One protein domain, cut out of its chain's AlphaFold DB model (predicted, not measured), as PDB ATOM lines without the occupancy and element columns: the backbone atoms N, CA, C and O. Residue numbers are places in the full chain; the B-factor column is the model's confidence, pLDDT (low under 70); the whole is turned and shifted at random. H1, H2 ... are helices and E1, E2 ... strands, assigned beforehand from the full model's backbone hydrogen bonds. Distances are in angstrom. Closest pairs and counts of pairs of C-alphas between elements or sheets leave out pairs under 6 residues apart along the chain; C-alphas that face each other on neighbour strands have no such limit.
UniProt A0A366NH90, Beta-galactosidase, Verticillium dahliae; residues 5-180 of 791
ATOM      1  N   ASP A   5     225.540  13.883 -58.153       95.06
ATOM      2  CA  ASP A   5     226.130  12.690 -58.765       95.06
ATOM      3  C   ASP A   5     225.461  12.374 -60.103       95.06
ATOM      4  O   ASP A   5     226.110  11.860 -61.017       95.06
ATOM      5  N   TYR A   6     224.169  12.676 -60.250       94.38
ATOM      6  CA  TYR A   6     223.508  12.677 -61.556       94.38
ATOM      7  C   TYR A   6     224.162  13.690 -62.507       94.38
ATOM      8  O   TYR A   6     224.610  13.302 -63.587       94.38
ATOM      9  N   TRP A   7     224.311  14.949 -62.089       93.50
ATOM     10  CA  TRP A   7     224.910  15.996 -62.928       93.50
ATOM     11  C   TRP A   7     226.341  15.675 -63.364       93.50
ATOM     12  O   TRP A   7     226.662  15.795 -64.546       93.50
ATOM     13  N   LYS A   8     227.187  15.179 -62.454       93.50
ATOM     14  CA  LYS A   8     228.549  14.732 -62.795       93.50
ATOM     15  C   LYS A   8     228.552  13.624 -63.840       93.50
ATOM     16  O   LYS A   8     229.385  13.636 -64.741       93.50
ATOM     17  N   ARG A   9     227.630  12.661 -63.734       95.44
ATOM     18  CA  ARG A   9     227.502  11.579 -64.721       95.44
ATOM     19  C   ARG A   9     227.136  12.124 -66.099       95.44
ATOM     20  O   ARG A   9     227.778  11.729 -67.065       95.44
ATOM     21  N   VAL A  10     226.176  13.047 -66.176       94.06
ATOM     22  CA  VAL A  10     225.790  13.703 -67.438       94.06
ATOM     23  C   VAL A  10     226.975  14.457 -68.048       94.06
ATOM     24  O   VAL A  10     227.290  14.271 -69.217       94.06
ATOM     25  N   GLN A  11     227.688  15.257 -67.256       92.31
ATOM     26  CA  GLN A  11     228.850  16.012 -67.738       92.31
ATOM     27  C   GLN A  11     229.969  15.095 -68.243       92.31
ATOM     28  O   GLN A  11     230.510  15.322 -69.325       92.31
ATOM     29  N   ASN A  12     230.288  14.035 -67.496       94.12
ATOM     30  CA  ASN A  12     231.320  13.081 -67.892       94.12
ATOM     31  C   ASN A  12     230.971  12.374 -69.203       94.12
ATOM     32  O   ASN A  12     231.859  12.202 -70.024       94.12
ATOM     33  N   GLN A  13     229.698  12.046 -69.453       96.94
ATOM     34  CA  GLN A  13     229.285  11.460 -70.736       96.94
ATOM     35  C   GLN A  13     229.672  12.350 -71.925       96.94
ATOM     36  O   GLN A  13     230.209  11.846 -72.910       96.94
ATOM     37  N   TYR A  14     229.454  13.665 -71.830       96.00
ATOM     38  CA  TYR A  14     229.835  14.601 -72.891       96.00
ATOM     39  C   TYR A  14     231.351  14.813 -72.981       96.00
ATOM     40  O   TYR A  14     231.895  14.871 -74.088       96.00
ATOM     41  N   ARG A  15     232.057  14.895 -71.846       94.56
ATOM     42  CA  ARG A  15     233.526  15.023 -71.832       94.56
ATOM     43  C   ARG A  15     234.200  13.779 -72.415       94.56
ATOM     44  O   ARG A  15     235.094  13.919 -73.245       94.56
ATOM     45  N   ASP A  16     233.727  12.587 -72.059       97.38
ATOM     46  CA  ASP A  16     234.222  11.302 -72.571       97.38
ATOM     47  C   ASP A  16     233.948  11.140 -74.076       97.38
ATOM     48  O   ASP A  16     234.724  10.497 -74.785       97.38
ATOM     49  N   ALA A  17     232.888  11.776 -74.591       97.88
ATOM     50  CA  ALA A  17     232.613  11.900 -76.026       97.88
ATOM     51  C   ALA A  17     233.488  12.949 -76.747       97.88
ATOM     52  O   ALA A  17     233.407  13.070 -77.970       97.88
ATOM     53  N   GLY A  18     234.333  13.697 -76.029       97.50
ATOM     54  CA  GLY A  18     235.256  14.683 -76.597       97.50
ATOM     55  C   GLY A  18     234.714  16.112 -76.688       97.50
ATOM     56  O   GLY A  18     235.302  16.934 -77.391       97.50
ATOM     57  N   VAL A  19     233.618  16.449 -75.995       97.75
ATOM     58  CA  VAL A  19     233.088  17.823 -75.976       97.75
ATOM     59  C   VAL A  19     233.937  18.703 -75.055       97.75
ATOM     60  O   VAL A  19     233.833  18.618 -73.831       97.75
ATOM     61  N   ILE A  20     234.759  19.574 -75.644       96.44
ATOM     62  CA  ILE A  20     235.733  20.422 -74.925       96.44
ATOM     63  C   ILE A  20     235.318  21.894 -74.763       96.44
ATOM     64  O   ILE A  20     236.029  22.649 -74.106       96.44
ATOM     65  N   VAL A  21     234.203  22.316 -75.364       97.50
ATOM     66  CA  VAL A  21     233.679  23.685 -75.201       97.50
ATOM     67  C   VAL A  21     233.135  23.913 -73.779       97.50
ATOM     68  O   VAL A  21     232.828  22.926 -73.092       97.50
ATOM     69  N   PRO A  22     232.998  25.179 -73.330       96.62
ATOM     70  CA  PRO A  22     232.368  25.493 -72.051       96.62
ATOM     71  C   PRO A  22     230.942  24.936 -71.950       96.62
ATOM     72  O   PRO A  22     230.178  24.979 -72.914       96.62
ATOM     73  N   TYR A  23     230.582  24.416 -70.780       95.88
ATOM     74  CA  TYR A  23     229.230  23.979 -70.451       95.88
ATOM     75  C   TYR A  23     228.430  25.111 -69.827       95.88
ATOM     76  O   TYR A  23     228.866  25.724 -68.853       95.88
ATOM     77  N   VAL A  24     227.238  25.327 -70.375       96.44
ATOM     78  CA  VAL A  24     226.241  26.283 -69.892       96.44
ATOM     79  C   VAL A  24     224.979  25.499 -69.538       96.44
ATOM     80  O   VAL A  24     224.594  24.601 -70.289       96.44
ATOM     81  N   ASN A  25     224.360  25.780 -68.390       96.50
ATOM     82  CA  ASN A  25     223.015  25.286 -68.067       96.50
ATOM     83  C   ASN A  25     221.952  26.357 -68.330       96.50
ATOM     84  O   ASN A  25     222.284  27.523 -68.490       96.50
ATOM     85  N   ASN A  26     220.687  25.946 -68.326       97.50
ATOM     86  CA  ASN A  26     219.510  26.793 -68.485       97.50
ATOM     87  C   ASN A  26     218.528  26.532 -67.327       97.50
ATOM     88  O   ASN A  26     217.572  25.765 -67.419       97.50
ATOM     89  N   GLU A  27     218.848  27.045 -66.138       96.19
ATOM     90  CA  GLU A  27     217.981  26.847 -64.977       96.19
ATOM     91  C   GLU A  27     216.663  27.618 -65.155       96.19
ATOM     92  O   GLU A  27     216.684  28.827 -65.326       96.19
ATOM     93  N   ALA A  28     215.509  26.954 -65.048       96.19
ATOM     94  CA  ALA A  28     214.195  27.578 -65.270       96.19
ATOM     95  C   ALA A  28     213.958  28.909 -64.531       96.19
ATOM     96  O   ALA A  28     213.215  29.771 -64.999       96.19
ATOM     97  N   HIS A  29     214.563  29.050 -63.350       94.56
ATOM     98  CA  HIS A  29     214.572  30.270 -62.556       94.56
ATOM     99  C   HIS A  29     215.962  30.473 -61.957       94.56
ATOM    100  O   HIS A  29     216.736  29.529 -61.816       94.56
ATOM    101  N   MET A  30     216.264  31.699 -61.542       95.25
ATOM    102  CA  MET A  30     217.591  32.073 -61.071       95.25
ATOM    103  C   MET A  30     217.886  31.625 -59.616       95.25
ATOM    104  O   MET A  30     218.158  32.466 -58.761       95.25
ATOM    105  N   ASN A  31     217.824  30.324 -59.294       94.88
ATOM    106  CA  ASN A  31     218.045  29.846 -57.913       94.88
ATOM    107  C   ASN A  31     219.497  29.456 -57.596       94.88
ATOM    108  O   ASN A  31     219.824  29.274 -56.421       94.88
ATOM    109  N   GLY A  32     220.365  29.298 -58.600       94.69
ATOM    110  CA  GLY A  32     221.773  28.950 -58.391       94.69
ATOM    111  C   GLY A  32     221.979  27.508 -57.929       94.69
ATOM    112  O   GLY A  32     222.830  27.235 -57.081       94.69
ATOM    113  N   TYR A  33     221.189  26.566 -58.449       94.38
ATOM    114  CA  TYR A  33     221.265  25.163 -58.036       94.38
ATOM    115  C   TYR A  33     222.512  24.433 -58.551       94.38
ATOM    116  O   TYR A  33     223.035  23.555 -57.852       94.38
ATOM    117  N   ILE A  34     222.968  24.776 -59.757       95.06
ATOM    118  CA  ILE A  34     224.196  24.273 -60.386       95.06
ATOM    119  C   ILE A  34     224.937  25.474 -60.964       95.06
ATOM    120  O   ILE A  34     224.518  26.010 -61.980       95.06
ATOM    121  N   THR A  35     226.027  25.895 -60.330       95.50
ATOM    122  CA  THR A  35     226.864  27.025 -60.763       95.50
ATOM    123  C   THR A  35     228.317  26.572 -60.923       95.50
ATOM    124  O   THR A  35     228.640  25.403 -60.706       95.50
ATOM    125  N   ALA A  36     229.227  27.484 -61.266       94.06
ATOM    126  CA  ALA A  36     230.664  27.195 -61.249       94.06
ATOM    127  C   ALA A  36     231.195  26.830 -59.842       94.06
ATOM    128  O   ALA A  36     232.235  26.184 -59.715       94.06
ATOM    129  N   HIS A  37     230.455  27.184 -58.781       93.12
ATOM    130  CA  HIS A  37     230.858  27.023 -57.377       93.12
ATOM    131  C   HIS A  37     230.217  25.825 -56.672       93.12
ATOM    132  O   HIS A  37     230.487  25.577 -55.493       93.12
ATOM    133  N   THR A  38     229.350  25.072 -57.351       93.12
ATOM    134  CA  THR A  38     228.661  23.916 -56.762       93.12
ATOM    135  C   THR A  38     229.457  22.611 -56.921       93.12
ATOM    136  O   THR A  38     230.282  22.488 -57.823       93.12
ATOM    137  N   PRO A  39     229.217  21.579 -56.080       91.06
ATOM    138  CA  PRO A  39     229.960  20.313 -56.140       91.06
ATOM    139  C   PRO A  39     229.901  19.566 -57.477       91.06
ATOM    140  O   PRO A  39     230.832  18.826 -57.795       91.06
ATOM    141  N   ALA A  40     228.794  19.690 -58.212       88.62
ATOM    142  CA  ALA A  40     228.757  19.468 -59.653       88.62
ATOM    143  C   ALA A  40     228.673  20.848 -60.296       88.62
ATOM    144  O   ALA A  40     227.812  21.625 -59.888       88.62
ATOM    145  N   SER A  41     229.557  21.157 -61.237       91.50
ATOM    146  CA  SER A  41     229.731  22.519 -61.739       91.50
ATOM    147  C   SER A  41     229.568  22.579 -63.247       91.50
ATOM    148  O   SER A  41     230.015  21.680 -63.958       91.50
ATOM    149  N   VAL A  42     228.935  23.637 -63.732       94.62
ATOM    150  CA  VAL A  42     229.033  24.063 -65.135       94.62
ATOM    151  C   VAL A  42     230.083  25.163 -65.252       94.62
ATOM    152  O   VAL A  42     230.485  25.730 -64.238       94.62
ATOM    153  N   ASP A  43     230.548  25.444 -66.467       96.19
ATOM    154  CA  ASP A  43     231.560  26.479 -66.691       96.19
ATOM    155  C   ASP A  43     230.931  27.883 -66.646       96.19
ATOM    156  O   ASP A  43     231.548  28.824 -66.157       96.19
ATOM    157  N   ILE A  44     229.688  28.018 -67.126       97.81
ATOM    158  CA  ILE A  44     228.901  29.257 -67.109       97.81
ATOM    159  C   ILE A  44     227.513  28.934 -66.557       97.81
ATOM    160  O   ILE A  44     226.839  28.029 -67.049       97.81
ATOM    161  N   TYR A  45     227.086  29.668 -65.531       97.81
ATOM    162  CA  TYR A  45     225.721  29.569 -65.026       97.81
ATOM    163  C   TYR A  45     224.761  30.344 -65.933       97.81
ATOM    164  O   TYR A  45     225.006  31.515 -66.221       97.81
ATOM    165  N   GLY A  46     223.663  29.714 -66.340       98.06
ATOM    166  CA  GLY A  46     222.575  30.356 -67.065       98.06
ATOM    167  C   GLY A  46     221.215  30.041 -66.454       98.06
ATOM    168  O   GLY A  46     221.011  28.978 -65.859       98.06
ATOM    169  N   HIS A  47     220.279  30.976 -66.605       98.25
ATOM    170  CA  HIS A  47     218.884  30.780 -66.225       98.25
ATOM    171  C   HIS A  47     217.934  31.273 -67.315       98.25
ATOM    172  O   HIS A  47     218.280  32.160 -68.089       98.25
ATOM    173  N   ASP A  48     216.719  30.750 -67.318       98.50
ATOM    174  CA  ASP A  48     215.684  31.101 -68.281       98.50
ATOM    175  C   ASP A  48     214.691  32.098 -67.681       98.50
ATOM    176  O   ASP A  48     214.675  32.343 -66.464       98.50
ATOM    177  N   SER A  49     213.873  32.718 -68.533       97.81
ATOM    178  CA  SER A  49     212.738  33.526 -68.083       97.81
ATOM    179  C   SER A  49     211.678  33.742 -69.163       97.81
ATOM    180  O   SER A  49     211.976  34.133 -70.295       97.81
ATOM    181  N   TYR A  50     210.416  33.570 -68.756       98.12
ATOM    182  CA  TYR A  50     209.225  33.811 -69.573       98.12
ATOM    183  C   TYR A  50     208.259  34.780 -68.870       98.12
ATOM    184  O   TYR A  50     207.216  34.359 -68.366       98.12
ATOM    185  N   PRO A  51     208.624  36.073 -68.776       97.00
ATOM    186  CA  PRO A  51     208.004  37.037 -67.863       97.00
ATOM    187  C   PRO A  51     206.515  37.319 -68.090       97.00
ATOM    188  O   PRO A  51     205.806  37.593 -67.123       97.00
ATOM    189  N   LEU A  52     206.023  37.271 -69.334       97.31
ATOM    190  CA  LEU A  52     204.592  37.478 -69.608       97.31
ATOM    191  C   LEU A  52     203.797  36.164 -69.618       97.31
ATOM    192  O   LEU A  52     202.592  36.173 -69.859       97.31
ATOM    193  N   GLY A  53     204.452  35.028 -69.352       96.44
ATOM    194  CA  GLY A  53     203.834  33.709 -69.442       96.44
ATOM    195  C   GLY A  53     203.335  33.396 -70.855       96.44
ATOM    196  O   GLY A  53     203.843  33.924 -71.839       96.44
ATOM    197  N   PHE A  54     202.340  32.519 -70.959       95.88
ATOM    198  CA  PHE A  54     201.860  31.982 -72.239       95.88
ATOM    199  C   PHE A  54     200.363  32.251 -72.483       95.88
ATOM    200  O   PHE A  54     199.741  31.578 -73.301       95.88
ATOM    201  N   ASP A  55     199.771  33.226 -71.778       95.00
ATOM    202  CA  ASP A  55     198.370  33.630 -71.975       95.00
ATOM    203  C   ASP A  55     198.217  34.519 -73.217       95.00
ATOM    204  O   ASP A  55     198.105  35.744 -73.143       95.00
ATOM    205  N   CYS A  56     198.211  33.884 -74.386       96.06
ATOM    206  CA  CYS A  56     197.987  34.573 -75.649       96.06
ATOM    207  C   CYS A  56     196.508  34.940 -75.886       96.06
ATOM    208  O   CYS A  56     196.219  35.658 -76.838       96.06
ATOM    209  N   GLU A  57     195.561  34.512 -75.045       95.75
ATOM    210  CA  GLU A  57     194.146  34.905 -75.180       95.75
ATOM    211  C   GLU A  57     193.933  36.386 -74.834       95.75
ATOM    212  O   GLU A  57     193.032  37.038 -75.367       95.75
ATOM    213  N   ASN A  58     194.797  36.945 -73.981       96.38
ATOM    214  CA  ASN A  58     194.721  38.326 -73.509       96.38
ATOM    215  C   ASN A  58     195.961  39.143 -73.926       96.38
ATOM    216  O   ASN A  58     196.677  39.659 -73.065       96.38
ATOM    217  N   PRO A  59     196.217  39.345 -75.236       96.31
ATOM    218  CA  PRO A  59     197.509  39.827 -75.731       96.31
ATOM    219  C   PRO A  59     197.868  41.265 -75.328       96.31
ATOM    220  O   PRO A  59     198.988  41.718 -75.529       96.31
ATOM    221  N   THR A  60     196.938  42.029 -74.757       95.44
ATOM    222  CA  THR A  60     197.215  43.393 -74.286       95.44
ATOM    223  C   THR A  60     197.599  43.465 -72.808       95.44
ATOM    224  O   THR A  60     198.008  44.538 -72.355       95.44
ATOM    225  N   VAL A  61     197.458  42.374 -72.052       95.81
ATOM    226  CA  VAL A  61     197.654  42.338 -70.595       95.81
ATOM    227  C   VAL A  61     199.093  41.953 -70.268       95.81
ATOM    228  O   VAL A  61     199.577  40.915 -70.703       95.81
ATOM    229  N   TRP A  62     199.779  42.796 -69.498       97.56
ATOM    230  CA  TRP A  62     201.110  42.522 -68.955       97.56
ATOM    231  C   TRP A  62     200.969  42.337 -67.432       97.56
ATOM    232  O   TRP A  62     200.378  43.208 -66.796       97.56
ATOM    233  N   PRO A  63     201.420  41.215 -66.839       95.75
ATOM    234  CA  PRO A  63     201.237  40.937 -65.412       95.75
ATOM    235  C   PRO A  63     202.069  41.878 -64.529       95.75
ATOM    236  O   PRO A  63     203.184  42.227 -64.894       95.75
ATOM    237  N   ASP A  64     201.586  42.235 -63.338       91.69
ATOM    238  CA  ASP A  64     202.268  43.198 -62.451       91.69
ATOM    239  C   ASP A  64     203.739  42.824 -62.153       91.69
ATOM    240  O   ASP A  64     204.616  43.686 -62.186       91.69
ATOM    241  N   ASP A  65     204.026  41.531 -61.960       87.75
ATOM    242  CA  ASP A  65     205.362  41.002 -61.627       87.75
ATOM    243  C   ASP A  65     206.176  40.545 -62.859       87.75
ATOM    244  O   ASP A  65     207.173  39.833 -62.732       87.75
ATOM    245  N   GLY A  66     205.763  40.929 -64.072       93.12
ATOM    246  CA  GLY A  66     206.433  40.525 -65.315       93.12
ATOM    247  C   GLY A  66     207.789  41.202 -65.556       93.12
ATOM    248  O   GLY A  66     208.541  40.774 -66.425       93.12
ATOM    249  N   LEU A  67     208.144  42.246 -64.805       96.38
ATOM    250  CA  LEU A  67     209.440  42.909 -64.943       96.38
ATOM    251  C   LEU A  67     210.395  42.533 -63.792       96.38
ATOM    252  O   LEU A  67     210.210  43.011 -62.670       96.38
ATOM    253  N   PRO A  68     211.469  41.765 -64.049       93.44
ATOM    254  CA  PRO A  68     212.459  41.450 -63.026       93.44
ATOM    255  C   PRO A  68     213.324  42.671 -62.686       93.44
ATOM    256  O   PRO A  68     213.807  43.376 -63.576       93.44
ATOM    257  N   THR A  69     213.550  42.914 -61.390       94.50
ATOM    258  CA  THR A  69     214.276  44.103 -60.891       94.50
ATOM    259  C   THR A  69     215.421  43.791 -59.922       94.50
ATOM    260  O   THR A  69     216.168  44.690 -59.545       94.50
ATOM    261  N   ASP A  70     215.609  42.526 -59.545       95.38
ATOM    262  CA  ASP A  70     216.593  42.065 -58.557       95.38
ATOM    263  C   ASP A  70     217.681  41.145 -59.144       95.38
ATOM    264  O   ASP A  70     218.616  40.756 -58.438       95.38
ATOM    265  N   TRP A  71     217.619  40.842 -60.443       96.44
ATOM    266  CA  TRP A  71     218.525  39.904 -61.117       96.44
ATOM    267  C   TRP A  71     220.004  40.263 -61.008       96.44
ATOM    268  O   TRP A  71     220.822  39.367 -60.822       96.44
ATOM    269  N   LEU A  72     220.367  41.549 -61.034       96.19
ATOM    270  CA  LEU A  72     221.756  41.959 -60.812       96.19
ATOM    271  C   LEU A  72     222.263  41.518 -59.430       96.19
ATOM    272  O   LEU A  72     223.351  40.956 -59.301       96.19
ATOM    273  N   ALA A  73     221.466  41.769 -58.389       96.50
ATOM    274  CA  ALA A  73     221.822  41.422 -57.019       96.50
ATOM    275  C   ALA A  73     221.908  39.901 -56.838       96.50
ATOM    276  O   ALA A  73     222.842  39.413 -56.198       96.50
ATOM    277  N   ILE A  74     220.972  39.158 -57.436       96.44
ATOM    278  CA  ILE A  74     220.973  37.693 -57.411       96.44
ATOM    279  C   ILE A  74     222.200  37.147 -58.152       96.44
ATOM    280  O   ILE A  74     222.929  36.340 -57.575       96.44
ATOM    281  N   ASN A  75     222.490  37.618 -59.372       96.00
ATOM    282  CA  ASN A  75     223.650  37.181 -60.157       96.00
ATOM    283  C   ASN A  75     224.959  37.354 -59.392       96.00
ATOM    284  O   ASN A  75     225.738  36.412 -59.263       96.00
ATOM    285  N   ASN A  76     225.162  38.539 -58.817       95.31
ATOM    286  CA  ASN A  76     226.355  38.852 -58.035       95.31
ATOM    287  C   ASN A  76     226.504  37.960 -56.792       95.31
ATOM    288  O   ASN A  76     227.612  37.791 -56.288       95.31
ATOM    289  N   ALA A  77     225.408  37.394 -56.281       96.06
ATOM    290  CA  ALA A  77     225.449  36.482 -55.147       96.06
ATOM    291  C   ALA A  77     225.769  35.034 -55.550       96.06
ATOM    292  O   ALA A  77     226.447  34.341 -54.791       96.06
ATOM    293  N   ILE A  78     225.284  34.562 -56.705       95.50
ATOM    294  CA  ILE A  78     225.324  33.130 -57.062       95.50
ATOM    295  C   ILE A  78     226.335  32.771 -58.160       95.50
ATOM    296  O   ILE A  78     226.827  31.640 -58.181       95.50
ATOM    297  N   ALA A  79     226.644  33.704 -59.061       95.88
ATOM    298  CA  ALA A  79     227.514  33.502 -60.220       95.88
ATOM    299  C   ALA A  79     228.303  34.787 -60.585       95.88
ATOM    300  O   ALA A  79     228.203  35.276 -61.712       95.88
ATOM    301  N   PRO A  80     229.077  35.370 -59.643       94.31
ATOM    302  CA  PRO A  80     229.718  36.681 -59.824       94.31
ATOM    303  C   PRO A  80     230.866  36.714 -60.845       94.31
ATOM    304  O   PRO A  80     231.307  37.787 -61.242       94.31
ATOM    305  N   ASP A  81     231.401  35.560 -61.219       93.38
ATOM    306  CA  ASP A  81     232.633  35.377 -61.988       93.38
ATOM    307  C   ASP A  81     232.409  34.670 -63.334       93.38
ATOM    308  O   ASP A  81     233.367  34.308 -64.019       93.38
ATOM    309  N   THR A  82     231.149  34.527 -63.748       94.06
ATOM    310  CA  THR A  82     230.763  34.078 -65.093       94.06
ATOM    311  C   THR A  82     229.913  35.148 -65.783       94.06
ATOM    312  O   THR A  82     229.205  35.881 -65.090       94.06
ATOM    313  N   PRO A  83     229.930  35.251 -67.128       95.88
ATOM    314  CA  PRO A  83     229.062  36.185 -67.845       95.88
ATOM    315  C   PRO A  83     227.595  35.982 -67.460       95.88
ATOM    316  O   PRO A  83     227.130  34.840 -67.412       95.88
ATOM    317  N   TYR A  84     226.854  37.067 -67.211       97.38
ATOM    318  CA  TYR A  84     225.422  36.941 -66.958       97.38
ATOM    319  C   TYR A  84     224.727  36.430 -68.226       97.38
ATOM    320  O   TYR A  84     224.790  37.058 -69.292       97.38
ATOM    321  N   THR A  85     224.131  35.245 -68.098       98.12
ATOM    322  CA  THR A  85     223.719  34.400 -69.215       98.12
ATOM    323  C   THR A  85     222.258  34.008 -69.073       98.12
ATOM    324  O   THR A  85     221.849  33.461 -68.049       98.12
ATOM    325  N   ILE A  86     221.490  34.253 -70.132       98.50
ATOM    326  CA  ILE A  86     220.086  33.865 -70.246       98.50
ATOM    327  C   ILE A  86     219.942  32.986 -71.501       98.50
ATOM    328  O   ILE A  86     219.822  33.521 -72.611       98.50
ATOM    329  N   PRO A  87     220.038  31.648 -71.362       98.38
ATOM    330  CA  PRO A  87     219.957  30.711 -72.483       98.38
ATOM    331  C   PRO A  87     218.570  30.610 -73.111       98.38
ATOM    332  O   PRO A  87     218.487  30.302 -74.295       98.38
ATOM    333  N   GLU A  88     217.491  30.868 -72.377       98.75
ATOM    334  CA  GLU A  88     216.161  31.033 -72.957       98.75
ATOM    335  C   GLU A  88     215.467  32.257 -72.370       98.75
ATOM    336  O   GLU A  88     215.087  32.304 -71.198       98.75
ATOM    337  N   TYR A  89     215.254  33.258 -73.215       98.75
ATOM    338  CA  TYR A  89     214.351  34.353 -72.915       98.75
ATOM    339  C   TYR A  89     213.199  34.381 -73.894       98.75
ATOM    340  O   TYR A  89     213.367  34.129 -75.086       98.75
ATOM    341  N   GLN A  90     212.031  34.743 -73.390       98.75
ATOM    342  CA  GLN A  90     210.803  34.764 -74.159       98.75
ATOM    343  C   GLN A  90     210.920  35.563 -75.467       98.75
ATOM    344  O   GLN A  90     211.082  36.781 -75.478       98.75
ATOM    345  N   GLY A  91     210.812  34.848 -76.585       98.44
ATOM    346  CA  GLY A  91     210.678  35.361 -77.952       98.44
ATOM    347  C   GLY A  91     209.287  35.159 -78.542       98.44
ATOM    348  O   GLY A  91     208.990  35.664 -79.617       98.44
ATOM    349  N   GLY A  92     208.420  34.441 -77.836       98.25
ATOM    350  CA  GLY A  92     207.087  34.049 -78.274       98.25
ATOM    351  C   GLY A  92     206.428  33.132 -77.235       98.25
ATOM    352  O   GLY A  92     206.891  33.056 -76.091       98.25
ATOM    353  N   GLY A  93     205.359  32.439 -77.615       96.88
ATOM    354  CA  GLY A  93     204.653  31.516 -76.735       96.88
ATOM    355  C   GLY A  93     204.149  30.283 -77.469       96.88
ATOM    356  O   GLY A  93     203.696  30.368 -78.611       96.88
ATOM    357  N   PHE A  94     204.222  29.127 -76.804       96.19
ATOM    358  CA  PHE A  94     203.575  27.916 -77.302       96.19
ATOM    359  C   PHE A  94     202.051  28.028 -77.171       96.19
ATOM    360  O   PHE A  94     201.530  28.828 -76.393       96.19
ATOM    361  N   GLN A  95     201.333  27.229 -77.956       96.38
ATOM    362  CA  GLN A  95     199.873  27.201 -77.981       96.38
ATOM    363  C   GLN A  95     199.379  25.766 -77.900       96.38
ATOM    364  O   GLN A  95     199.970  24.867 -78.508       96.38
ATOM    365  N   HIS A  96     198.289  25.570 -77.170       95.69
ATOM    366  CA  HIS A  96     197.623  24.289 -77.034       95.69
ATOM    367  C   HIS A  96     196.534  24.122 -78.092       95.69
ATOM    368  O   HIS A  96     196.098  25.067 -78.756       95.69
ATOM    369  N   TRP A  97     196.058  22.892 -78.246       95.88
ATOM    370  CA  TRP A  97     194.812  22.642 -78.965       95.88
ATOM    371  C   TRP A  97     193.663  23.468 -78.374       95.88
ATOM    372  O   TRP A  97     193.448  23.452 -77.167       95.88
ATOM    373  N   GLY A  98     192.887  24.125 -79.236       94.44
ATOM    374  CA  GLY A  98     191.753  24.966 -78.837       94.44
ATOM    375  C   GLY A  98     192.085  26.387 -78.366       94.44
ATOM    376  O   GLY A  98     191.138  27.135 -78.135       94.44
ATOM    377  N   ASP A  99     193.364  26.766 -78.265       95.19
ATOM    378  CA  ASP A  99     193.778  28.146 -77.954       95.19
ATOM    379  C   ASP A  99     193.576  29.084 -79.165       95.19
ATOM    380  O   ASP A  99     193.299  28.642 -80.282       95.19
ATOM    381  N   ALA A 100     193.766  30.391 -78.979       93.25
ATOM    382  CA  ALA A 100     193.633  31.412 -80.017       93.25
ATOM    383  C   ALA A 100     194.591  31.283 -81.220       93.25
ATOM    384  O   ALA A 100     194.279  31.769 -82.312       93.25
ATOM    385  N   GLY A 101     195.754  30.651 -81.041       95.25
ATOM    386  CA  GLY A 101     196.771  30.480 -82.080       95.25
ATOM    387  C   GLY A 101     197.866  31.554 -82.080       95.25
ATOM    388  O   GLY A 101     197.824  32.553 -81.364       95.25
ATOM    389  N   PHE A 102     198.896  31.337 -82.904       98.19
ATOM    390  CA  PHE A 102     200.172  32.054 -82.777       98.19
ATOM    391  C   PHE A 102     200.150  33.538 -83.159       98.19
ATOM    392  O   PHE A 102     200.976  34.291 -82.649       98.19
ATOM    393  N   GLU A 103     199.198  33.993 -83.977       96.81
ATOM    394  CA  GLU A 103     199.064  35.430 -84.263       96.81
ATOM    395  C   GLU A 103     198.705  36.223 -83.002       96.81
ATOM    396  O   GLU A 103     199.233  37.311 -82.783       96.81
ATOM    397  N   ASN A 104     197.898  35.650 -82.106       97.25
ATOM    398  CA  ASN A 104     197.626  36.275 -80.818       97.25
ATOM    399  C   ASN A 104     198.864  36.269 -79.901       97.25
ATOM    400  O   ASN A 104     199.120  37.260 -79.218       97.25
ATOM    401  N   CYS A 105     199.698  35.224 -79.943       97.88
ATOM    402  CA  CYS A 105     200.983  35.249 -79.235       97.88
ATOM    403  C   CYS A 105     201.930  36.326 -79.777       97.88
ATOM    404  O   CYS A 105     202.605  36.996 -78.996       97.88
ATOM    405  N   ALA A 106     201.958  36.536 -81.097       98.38
ATOM    406  CA  ALA A 106     202.745  37.601 -81.715       98.38
ATOM    407  C   ALA A 106     202.260  39.006 -81.302       98.38
ATOM    408  O   ALA A 106     203.070  39.932 -81.246       98.38
ATOM    409  N   LEU A 107     200.968  39.167 -80.982       98.12
ATOM    410  CA  LEU A 107     200.418  40.409 -80.426       98.12
ATOM    411  C   LEU A 107     200.846  40.641 -78.969       98.12
ATOM    412  O   LEU A 107     201.186  41.775 -78.631       98.12
ATOM    413  N   LEU A 108     200.851  39.597 -78.129       98.06
ATOM    414  CA  LEU A 108     201.323  39.688 -76.739       98.06
ATOM    415  C   LEU A 108     202.812  40.035 -76.674       98.06
ATOM    416  O   LEU A 108     203.233  40.936 -75.945       98.06
ATOM    417  N   LEU A 109     203.599  39.299 -77.452       98.31
ATOM    418  CA  LEU A 109     205.057  39.311 -77.436       98.31
ATOM    419  C   LEU A 109     205.573  40.086 -78.644       98.31
ATOM    420  O   LEU A 109     206.375  39.591 -79.432       98.31
ATOM    421  N   ASN A 110     205.042  41.292 -78.815       98.69
ATOM    422  CA  ASN A 110     205.315  42.174 -79.942       98.69
ATOM    423  C   ASN A 110     206.615  42.986 -79.747       98.69
ATOM    424  O   ASN A 110     207.358  42.806 -78.783       98.69
ATOM    425  N   MET A 111     206.874  43.934 -80.647       98.56
ATOM    426  CA  MET A 111     208.032  44.835 -80.586       98.56
ATOM    427  C   MET A 111     208.090  45.703 -79.313       98.56
ATOM    428  O   MET A 111     209.158  46.140 -78.893       98.56
ATOM    429  N   GLU A 112     206.952  45.977 -78.674       98.75
ATOM    430  CA  GLU A 112     206.913  46.740 -77.424       98.75
ATOM    431  C   GLU A 112     207.416  45.902 -76.252       98.75
ATOM    432  O   GLU A 112     208.162  46.393 -75.405       98.75
ATOM    433  N   PHE A 113     207.046  44.619 -76.230       98.75
ATOM    434  CA  PHE A 113     207.595  43.659 -75.281       98.75
ATOM    435  C   PHE A 113     209.115  43.576 -75.423       98.75
ATOM    436  O   PHE A 113     209.825  43.745 -74.435       98.75
ATOM    437  N   GLU A 114     209.625  43.409 -76.643       98.75
ATOM    438  CA  GLU A 114     211.066  43.285 -76.878       98.75
ATOM    439  C   GLU A 114     211.830  44.512 -76.388       98.75
ATOM    440  O   GLU A 114     212.785  44.387 -75.624       98.75
ATOM    441  N   ARG A 115     211.407  45.721 -76.769       98.69
ATOM    442  CA  ARG A 115     212.147  46.928 -76.390       98.69
ATOM    443  C   ARG A 115     212.113  47.209 -74.897       98.69
ATOM    444  O   ARG A 115     213.102  47.714 -74.392       98.69
ATOM    445  N   VAL A 116     211.046  46.863 -74.173       98.75
ATOM    446  CA  VAL A 116     211.004  47.050 -72.710       98.75
ATOM    447  C   VAL A 116     211.765  45.940 -71.990       98.75
ATOM    448  O   VAL A 116     212.639  46.217 -71.168       98.75
ATOM    449  N   LEU A 117     211.448  44.681 -72.287       98.50
ATOM    450  CA  LEU A 117     211.928  43.539 -71.516       98.50
ATOM    451  C   LEU A 117     213.348  43.123 -71.917       98.50
ATOM    452  O   LEU A 117     214.124  42.749 -71.041       98.50
ATOM    453  N   TYR A 118     213.742  43.227 -73.191       98.75
ATOM    454  CA  TYR A 118     215.116  42.884 -73.589       98.75
ATOM    455  C   TYR A 118     216.093  43.957 -73.112       98.75
ATOM    456  O   TYR A 118     217.135  43.629 -72.545       98.75
ATOM    457  N   LYS A 119     215.728  45.245 -73.219       98.75
ATOM    458  CA  LYS A 119     216.563  46.334 -72.684       98.75
ATOM    459  C   LYS A 119     216.698  46.278 -71.166       98.75
ATOM    460  O   LYS A 119     217.771  46.594 -70.658       98.75
ATOM    461  N   ASN A 120     215.689  45.783 -70.445       98.25
ATOM    462  CA  ASN A 120     215.817  45.495 -69.015       98.25
ATOM    463  C   ASN A 120     216.890  44.427 -68.727       98.25
ATOM    464  O   ASN A 120     217.673  44.586 -67.792       98.25
ATOM    465  N   ASN A 121     216.993  43.386 -69.557       98.06
ATOM    466  CA  ASN A 121     218.043  42.369 -69.423       98.06
ATOM    467  C   ASN A 121     219.433  42.947 -69.713       98.06
ATOM    468  O   ASN A 121     220.393  42.673 -68.987       98.06
ATOM    469  N   TYR A 122     219.551  43.781 -70.749       97.38
ATOM    470  CA  TYR A 122     220.811  44.460 -71.059       97.38
ATOM    471  C   TYR A 122     221.239  45.393 -69.923       97.38
ATOM    472  O   TYR A 122     222.420  45.447 -69.584       97.38
ATOM    473  N   ALA A 123     220.284  46.071 -69.281       96.88
ATOM    474  CA  ALA A 123     220.541  46.991 -68.179       96.88
ATOM    475  C   ALA A 123     221.249  46.328 -66.985       96.88
ATOM    476  O   ALA A 123     222.121  46.937 -66.367       96.88
ATOM    477  N   VAL A 124     220.920  45.066 -66.697       95.31
ATOM    478  CA  VAL A 124     221.570  44.269 -65.641       95.31
ATOM    479  C   VAL A 124     222.749  43.430 -66.150       95.31
ATOM    480  O   VAL A 124     223.383  42.721 -65.375       95.31
ATOM    481  N   GLY A 125     223.099  43.551 -67.433       95.12
ATOM    482  CA  GLY A 125     224.336  43.023 -67.995       95.12
ATOM    483  C   GLY A 125     224.263  41.658 -68.653       95.12
ATOM    484  O   GLY A 125     225.279  40.967 -68.661       95.12
ATOM    485  N   ALA A 126     223.112  41.267 -69.207       96.56
ATOM    486  CA  ALA A 126     223.030  40.040 -69.993       96.56
ATOM    487  C   ALA A 126     223.961  40.151 -71.213       96.56
ATOM    488  O   ALA A 126     223.784  41.030 -72.056       96.56
ATOM    489  N   THR A 127     224.975  39.288 -71.280       95.12
ATOM    490  CA  THR A 127     226.013  39.298 -72.337       95.12
ATOM    491  C   THR A 127     226.021  38.021 -73.169       95.12
ATOM    492  O   THR A 127     226.540  38.016 -74.282       95.12
ATOM    493  N   ILE A 128     225.383  36.962 -72.671       97.19
ATOM    494  CA  ILE A 128     224.962  35.806 -73.461       97.19
ATOM    495  C   ILE A 128     223.439  35.757 -73.361       97.19
ATOM    496  O   ILE A 128     222.890  35.474 -72.298       97.19
ATOM    497  N   PHE A 129     222.762  36.091 -74.456       97.81
ATOM    498  CA  PHE A 129     221.313  36.268 -74.488       97.81
ATOM    499  C   PHE A 129     220.731  35.544 -75.697       97.81
ATOM    500  O   PHE A 129     221.024  35.912 -76.835       97.81
ATOM    501  N   ASN A 130     219.931  34.508 -75.454       98.69
ATOM    502  CA  ASN A 130     219.260  33.760 -76.511       98.69
ATOM    503  C   ASN A 130     217.737  33.918 -76.416       98.69
ATOM    504  O   ASN A 130     217.141  33.788 -75.348       98.69
ATOM    505  N   ILE A 131     217.115  34.197 -77.562       98.75
ATOM    506  CA  ILE A 131     215.683  34.468 -77.682       98.75
ATOM    507  C   ILE A 131     214.971  33.197 -78.155       98.75
ATOM    508  O   ILE A 131     215.088  32.792 -79.317       98.75
ATOM    509  N   TYR A 132     214.217  32.579 -77.247       98.81
ATOM    510  CA  TYR A 132     213.460  31.353 -77.476       98.81
ATOM    511  C   TYR A 132     211.976  31.674 -77.747       98.81
ATOM    512  O   TYR A 132     211.256  32.113 -76.850       98.81
ATOM    513  N   MET A 133     211.425  31.471 -78.944       98.69
ATOM    514  CA  MET A 133     212.073  31.141 -80.215       98.69
ATOM    515  C   MET A 133     212.285  32.396 -81.057       98.69
ATOM    516  O   MET A 133     211.437  33.282 -81.065       98.69
ATOM    517  N   THR A 134     213.366  32.409 -81.836       98.81
ATOM    518  CA  THR A 134     213.564  33.374 -82.930       98.81
ATOM    519  C   THR A 134     212.887  32.911 -84.226       98.81
ATOM    520  O   THR A 134     212.277  33.707 -84.938       98.81
ATOM    521  N   TYR A 135     212.949  31.607 -84.505       98.81
ATOM    522  CA  TYR A 135     212.195  30.889 -85.533       98.81
ATOM    523  C   TYR A 135     211.784  29.545 -84.938       98.81
ATOM    524  O   TYR A 135     212.658  28.804 -84.488       98.81
ATOM    525  N   GLY A 136     210.491  29.231 -84.900       98.62
ATOM    526  CA  GLY A 136     210.040  27.964 -84.322       98.62
ATOM    527  C   GLY A 136     209.883  26.833 -85.348       98.62
ATOM    528  O   GLY A 136     210.372  25.728 -85.121       98.62
ATOM    529  N   GLY A 137     209.280  27.103 -86.508       98.56
ATOM    530  CA  GLY A 137     209.071  26.106 -87.564       98.56
ATOM    531  C   GLY A 137     207.808  25.263 -87.366       98.56
ATOM    532  O   GLY A 137     206.772  25.785 -86.958       98.56
ATOM    533  N   THR A 138     207.874  23.969 -87.691       98.88
ATOM    534  CA  THR A 138     206.700  23.078 -87.762       98.88
ATOM    535  C   THR A 138     206.951  21.769 -87.018       98.88
ATOM    536  O   THR A 138     207.949  21.087 -87.261       98.88
ATOM    537  N   ASN A 139     205.988  21.345 -86.201       98.75
ATOM    538  CA  ASN A 139     205.918  20.017 -85.591       98.75
ATOM    539  C   ASN A 139     205.448  18.959 -86.609       98.75
ATOM    540  O   ASN A 139     204.425  18.292 -86.423       98.75
ATOM    541  N   TRP A 140     206.178  18.816 -87.718       98.69
ATOM    542  CA  TRP A 140     205.880  17.830 -88.757       98.69
ATOM    543  C   TRP A 140     206.072  16.397 -88.235       98.69
ATOM    544  O   TRP A 140     206.710  16.158 -87.210       98.69
ATOM    545  N   GLY A 141     205.504  15.412 -88.927       98.25
ATOM    546  CA  GLY A 141     205.799  14.005 -88.659       98.25
ATOM    547  C   GLY A 141     205.498  13.562 -87.227       98.25
ATOM    548  O   GLY A 141     206.224  12.730 -86.698       98.25
ATOM    549  N   ASN A 142     204.470  14.131 -86.587       98.50
ATOM    550  CA  ASN A 142     204.086  13.838 -85.199       98.50
ATOM    551  C   ASN A 142     205.188  14.111 -84.147       98.50
ATOM    552  O   ASN A 142     205.136  13.532 -83.064       98.50
ATOM    553  N   LEU A 143     206.184  14.960 -84.440       98.44
ATOM    554  CA  LEU A 143     207.296  15.219 -83.510       98.44
ATOM    555  C   LEU A 143     206.894  16.033 -82.270       98.44
ATOM    556  O   LEU A 143     207.605  16.018 -81.268       98.44
ATOM    557  N   GLY A 144     205.766  16.748 -82.345       97.75
ATOM    558  CA  GLY A 144     205.249  17.568 -81.252       97.75
ATOM    559  C   GLY A 144     204.777  16.746 -80.048       97.75
ATOM    560  O   GLY A 144     204.417  15.571 -80.156       97.75
ATOM    561  N   HIS A 145     204.761  17.384 -78.877       95.94
ATOM    562  CA  HIS A 145     204.164  16.817 -77.667       95.94
ATOM    563  C   HIS A 145     202.628  16.866 -77.696       95.94
ATOM    564  O   HIS A 145     202.025  17.577 -78.491       95.94
ATOM    565  N   ALA A 146     202.007  16.148 -76.760       94.19
ATOM    566  CA  ALA A 146     200.559  15.934 -76.675       94.19
ATOM    567  C   ALA A 146     199.673  17.172 -76.483       94.19
ATOM    568  O   ALA A 146     198.455  17.042 -76.533       94.19
ATOM    569  N   GLU A 147     200.256  18.320 -76.165       92.69
ATOM    570  CA  GLU A 147     199.548  19.543 -75.779       92.69
ATOM    571  C   GLU A 147     199.504  20.564 -76.921       92.69
ATOM    572  O   GLU A 147     198.477  21.219 -77.090       92.69
ATOM    573  N   GLY A 148     200.554  20.640 -77.742       94.69
ATOM    574  CA  GLY A 148     200.622  21.494 -78.927       94.69
ATOM    575  C   GLY A 148     200.090  20.839 -80.205       94.69
ATOM    576  O   GLY A 148     199.874  19.626 -80.285       94.69
ATOM    577  N   PHE A 149     199.885  21.660 -81.235       97.12
ATOM    578  CA  PHE A 149     199.443  21.234 -82.569       97.12
ATOM    579  C   PHE A 149     200.579  21.316 -83.610       97.12
ATOM    580  O   PHE A 149     201.757  21.354 -83.256       97.12
ATOM    581  N   THR A 150     200.250  21.247 -84.909       98.75
ATOM    582  CA  THR A 150     201.266  21.053 -85.964       98.75
ATOM    583  C   THR A 150     202.161  22.274 -86.156       98.75
ATOM    584  O   THR A 150     203.363  22.118 -86.315       98.75
ATOM    585  N   SER A 151     201.605  23.484 -86.143       98.69
ATOM    586  CA  SER A 151     202.428  24.694 -86.212       98.69
ATOM    587  C   SER A 151     203.278  24.851 -84.949       98.69
ATOM    588  O   SER A 151     202.823  24.567 -83.837       98.69
ATOM    589  N   TYR A 152     204.504  25.329 -85.129       98.75
ATOM    590  CA  TYR A 152     205.349  25.851 -84.059       98.75
ATOM    591  C   TYR A 152     205.837  27.257 -84.429       98.75
ATOM    592  O   TYR A 152     206.967  27.619 -84.138       98.75
ATOM    593  N   ASP A 153     204.988  28.071 -85.072       98.81
ATOM    594  CA  ASP A 153     205.297  29.472 -85.403       98.81
ATOM    595  C   ASP A 153     205.737  30.280 -84.170       98.81
ATOM    596  O   ASP A 153     206.585  31.171 -84.257       98.81
ATOM    597  N   TYR A 154     205.170  29.930 -83.010       98.75
ATOM    598  CA  TYR A 154     205.518  30.465 -81.697       98.75
ATOM    599  C   TYR A 154     205.175  31.956 -81.511       98.75
ATOM    600  O   TYR A 154     205.397  32.511 -80.438       98.75
ATOM    601  N   GLY A 155     204.637  32.647 -82.523       98.38
ATOM    602  CA  GLY A 155     204.568  34.110 -82.513       98.38
ATOM    603  C   GLY A 155     205.963  34.752 -82.522       98.38
ATOM    604  O   GLY A 155     206.140  35.875 -82.038       98.38
ATOM    605  N   ALA A 156     206.967  34.022 -83.019       98.81
ATOM    606  CA  ALA A 156     208.366  34.433 -83.052       98.81
ATOM    607  C   ALA A 156     208.615  35.601 -84.023       98.81
ATOM    608  O   ALA A 156     207.728  36.015 -84.779       98.81
ATOM    609  N   GLN A 157     209.834  36.144 -84.009       98.62
ATOM    610  CA  GLN A 157     210.261  37.199 -84.933       98.62
ATOM    611  C   GLN A 157     210.190  36.746 -86.391       98.62
ATOM    612  O   GLN A 157     209.744  37.504 -87.251       98.62
ATOM    613  N   ILE A 158     210.602  35.507 -86.653       98.81
ATOM    614  CA  ILE A 158     210.550  34.868 -87.964       98.81
ATOM    615  C   ILE A 158     209.348  33.921 -87.975       98.81
ATOM    616  O   ILE A 158     209.270  33.026 -87.130       98.81
ATOM    617  N   THR A 159     208.419  34.106 -88.918       98.81
ATOM    618  CA  THR A 159     207.216  33.254 -89.001       98.81
ATOM    619  C   THR A 159     207.570  31.814 -89.369       98.81
ATOM    620  O   THR A 159     208.666  31.540 -89.861       98.81
ATOM    621  N   GLU A 160     206.638  30.879 -89.191       98.75
ATOM    622  CA  GLU A 160     206.788  29.474 -89.601       98.75
ATOM    623  C   GLU A 160     207.213  29.315 -91.076       98.75
ATOM    624  O   GLU A 160     208.023  28.443 -91.401       98.75
ATOM    625  N   GLU A 161     206.755  30.209 -91.958       97.44
ATOM    626  CA  GLU A 161     207.143  30.257 -93.375       97.44
ATOM    627  C   GLU A 161     208.415  31.059 -93.662       97.44
ATOM    628  O   GLU A 161     208.749  31.280 -94.824       97.44
ATOM    629  N   ARG A 162     209.139  31.457 -92.614       98.38
ATOM    630  CA  ARG A 162     210.405  32.203 -92.654       98.38
ATOM    631  C   ARG A 162     210.262  33.672 -93.049       98.38
ATOM    632  O   ARG A 162     211.233  34.293 -93.477       98.38
ATOM    633  N   LEU A 163     209.073  34.249 -92.876       98.38
ATOM    634  CA  LEU A 163     208.839  35.652 -93.198       98.38
ATOM    635  C   LEU A 163     209.288  36.584 -92.067       98.38
ATOM    636  O   LEU A 163     209.165  36.264 -90.888       98.38
ATOM    637  N   LEU A 164     209.746  37.777 -92.451       97.94
ATOM    638  CA  LEU A 164     210.319  38.797 -91.562       97.94
ATOM    639  C   LEU A 164     209.429  40.045 -91.410       97.94
ATOM    640  O   LEU A 164     209.903  41.108 -91.024       97.94
ATOM    641  N   TRP A 165     208.143  39.959 -91.775       96.94
ATOM    642  CA  TRP A 165     207.254  41.133 -91.815       96.94
ATOM    643  C   TRP A 165     206.750  41.574 -90.436       96.94
ATOM    644  O   TRP A 165     206.244  42.690 -90.310       96.94
ATOM    645  N   ARG A 166     206.854  40.722 -89.406       98.44
ATOM    646  CA  ARG A 166     206.445  41.089 -88.047       98.44
ATOM    647  C   ARG A 166     207.367  42.190 -87.534       98.44
ATOM    648  O   ARG A 166     208.581  42.025 -87.529       98.44
ATOM    649  N   GLU A 167     206.793  43.290 -87.051       98.56
ATOM    650  CA  GLU A 167     207.557  44.481 -86.643       98.56
ATOM    651  C   GLU A 167     208.633  44.180 -85.585       98.56
ATOM    652  O   GLU A 167     209.699  44.789 -85.586       98.56
ATOM    653  N   LYS A 168     208.387  43.170 -84.744       98.62
ATOM    654  CA  LYS A 168     209.326  42.662 -83.740       98.62
ATOM    655  C   LYS A 168     210.667  42.178 -84.333       98.62
ATOM    656  O   LYS A 168     211.723  42.399 -83.759       98.62
ATOM    657  N   TYR A 169     210.684  41.643 -85.559       98.81
ATOM    658  CA  TYR A 169     211.953  41.338 -86.238       98.81
ATOM    659  C   TYR A 169     212.799  42.604 -86.447       98.81
ATOM    660  O   TYR A 169     214.008  42.623 -86.207       98.81
ATOM    661  N   SER A 170     212.162  43.686 -86.890       98.69
ATOM    662  CA  SER A 170     212.851  44.948 -87.147       98.69
ATOM    663  C   SER A 170     213.290  45.645 -85.861       98.69
ATOM    664  O   SER A 170     214.366  46.235 -85.852       98.69
ATOM    665  N   GLU A 171     212.514  45.547 -84.780       98.81
ATOM    666  CA  GLU A 171     212.887  46.082 -83.464       98.81
ATOM    667  C   GLU A 171     214.095  45.354 -82.871       98.81
ATOM    668  O   GLU A 171     215.085  46.008 -82.531       98.81
ATOM    669  N   VAL A 172     214.091  44.016 -82.822       98.00
ATOM    670  CA  VAL A 172     215.263  43.277 -82.323       98.00
ATOM    671  C   VAL A 172     216.508  43.533 -83.181       98.00
ATOM    672  O   VAL A 172     217.620  43.590 -82.656       98.00
ATOM    673  N   LYS A 173     216.344  43.787 -84.490       97.81
ATOM    674  CA  LYS A 173     217.450  44.191 -85.371       97.81
ATOM    675  C   LYS A 173     218.080  45.519 -84.939       97.81
ATOM    676  O   LYS A 173     219.304  45.636 -85.037       97.81
ATOM    677  N   LEU A 174     217.300  46.499 -84.470       98.38
ATOM    678  CA  LEU A 174     217.855  47.763 -83.961       98.38
ATOM    679  C   LEU A 174     218.779  47.502 -82.770       98.38
ATOM    680  O   LEU A 174     219.914  47.972 -82.747       98.38
ATOM    681  N   GLN A 175     218.309  46.681 -81.831       97.56
ATOM    682  CA  GLN A 175     219.054  46.325 -80.626       97.56
ATOM    683  C   GLN A 175     220.331  45.547 -80.969       97.56
ATOM    684  O   GLN A 175     221.406  45.887 -80.485       97.56
ATOM    685  N   ALA A 176     220.241  44.546 -81.848       94.19
ATOM    686  CA  ALA A 176     221.396  43.753 -82.265       94.19
ATOM    687  C   ALA A 176     222.482  44.609 -82.944       94.19
ATOM    688  O   ALA A 176     223.660  44.488 -82.610       94.19
ATOM    689  N   ASN A 177     222.102  45.513 -83.857       93.81
ATOM    690  CA  ASN A 177     223.061  46.384 -84.552       93.81
ATOM    691  C   ASN A 177     223.774  47.350 -83.604       93.81
ATOM    692  O   ASN A 177     224.975  47.576 -83.764       93.81
ATOM    693  N   PHE A 178     223.073  47.846 -82.584       93.88
ATOM    694  CA  PHE A 178     223.682  48.690 -81.567       93.88
ATOM    695  C   PHE A 178     224.829  47.976 -80.836       93.88
ATOM    696  O   PHE A 178     225.919  48.536 -80.706       93.88
ATOM    697  N   PHE A 179     224.639  46.715 -80.429       91.19
ATOM    698  CA  PHE A 179     225.674  45.955 -79.716       91.19
ATOM    699  C   PHE A 179     226.920  45.659 -80.559       91.19
ATOM    700  O   PHE A 179     228.018  45.581 -80.008       91.19
ATOM    701  N   HIS A 180     226.798  45.569 -81.887       88.06
ATOM    702  CA  HIS A 180     227.954  45.364 -82.767       88.06
ATOM    703  C   HIS A 180     228.913  46.558 -82.818       88.06
ATOM    704  O   HIS A 180     230.096  46.384 -83.108       88.06
TER     705      HIS A 180
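Overview. This is residues 5 to 180 of the 791 residues of the protein "Beta-galactosidase" of Verticillium dahliae (UniProt A0A366NH90). Loops with little regular structure lie round a small parallel sheet, E1 and E2; H4 is near it, H5 beside H4, H1 far out. The printed part has 176 residues, 65 in H1 H2 E1 H3 H4 E2 H5, mostly helix. It is compact, radius of gyration of the C-alphas 17.6 A, spans 45 by 39 by 32 A.

Along the chain. H1, residues 5 to 16, begins at C-alpha (226.130, 12.690, -58.765). H2 is 71 to 78, E1 85 to 90, H3 102 to 108, H4 111 to 123, E2 128 to 132. H5, 167 to 180, ends at C-alpha (227.954, 45.364, -82.767).

Arrangement. E1, H3, H4, E2 form a strand-helix-strand unit, parallel strands joined through helices, its crossover right-handed; N 86 and O 128 are within hydrogen-bond range, 2.9 A. H4 touches H5 at a shallow tilt of 25 degrees; closest C-alphas are Met 111 and Lys 168, 4.0 A. Helices' O i to N i+4 pairs are within range, in H4 8 of 9.

Size, cuts and confidence. The printed part has no cut; link H1 to H2 is long; no printed residue is under 70.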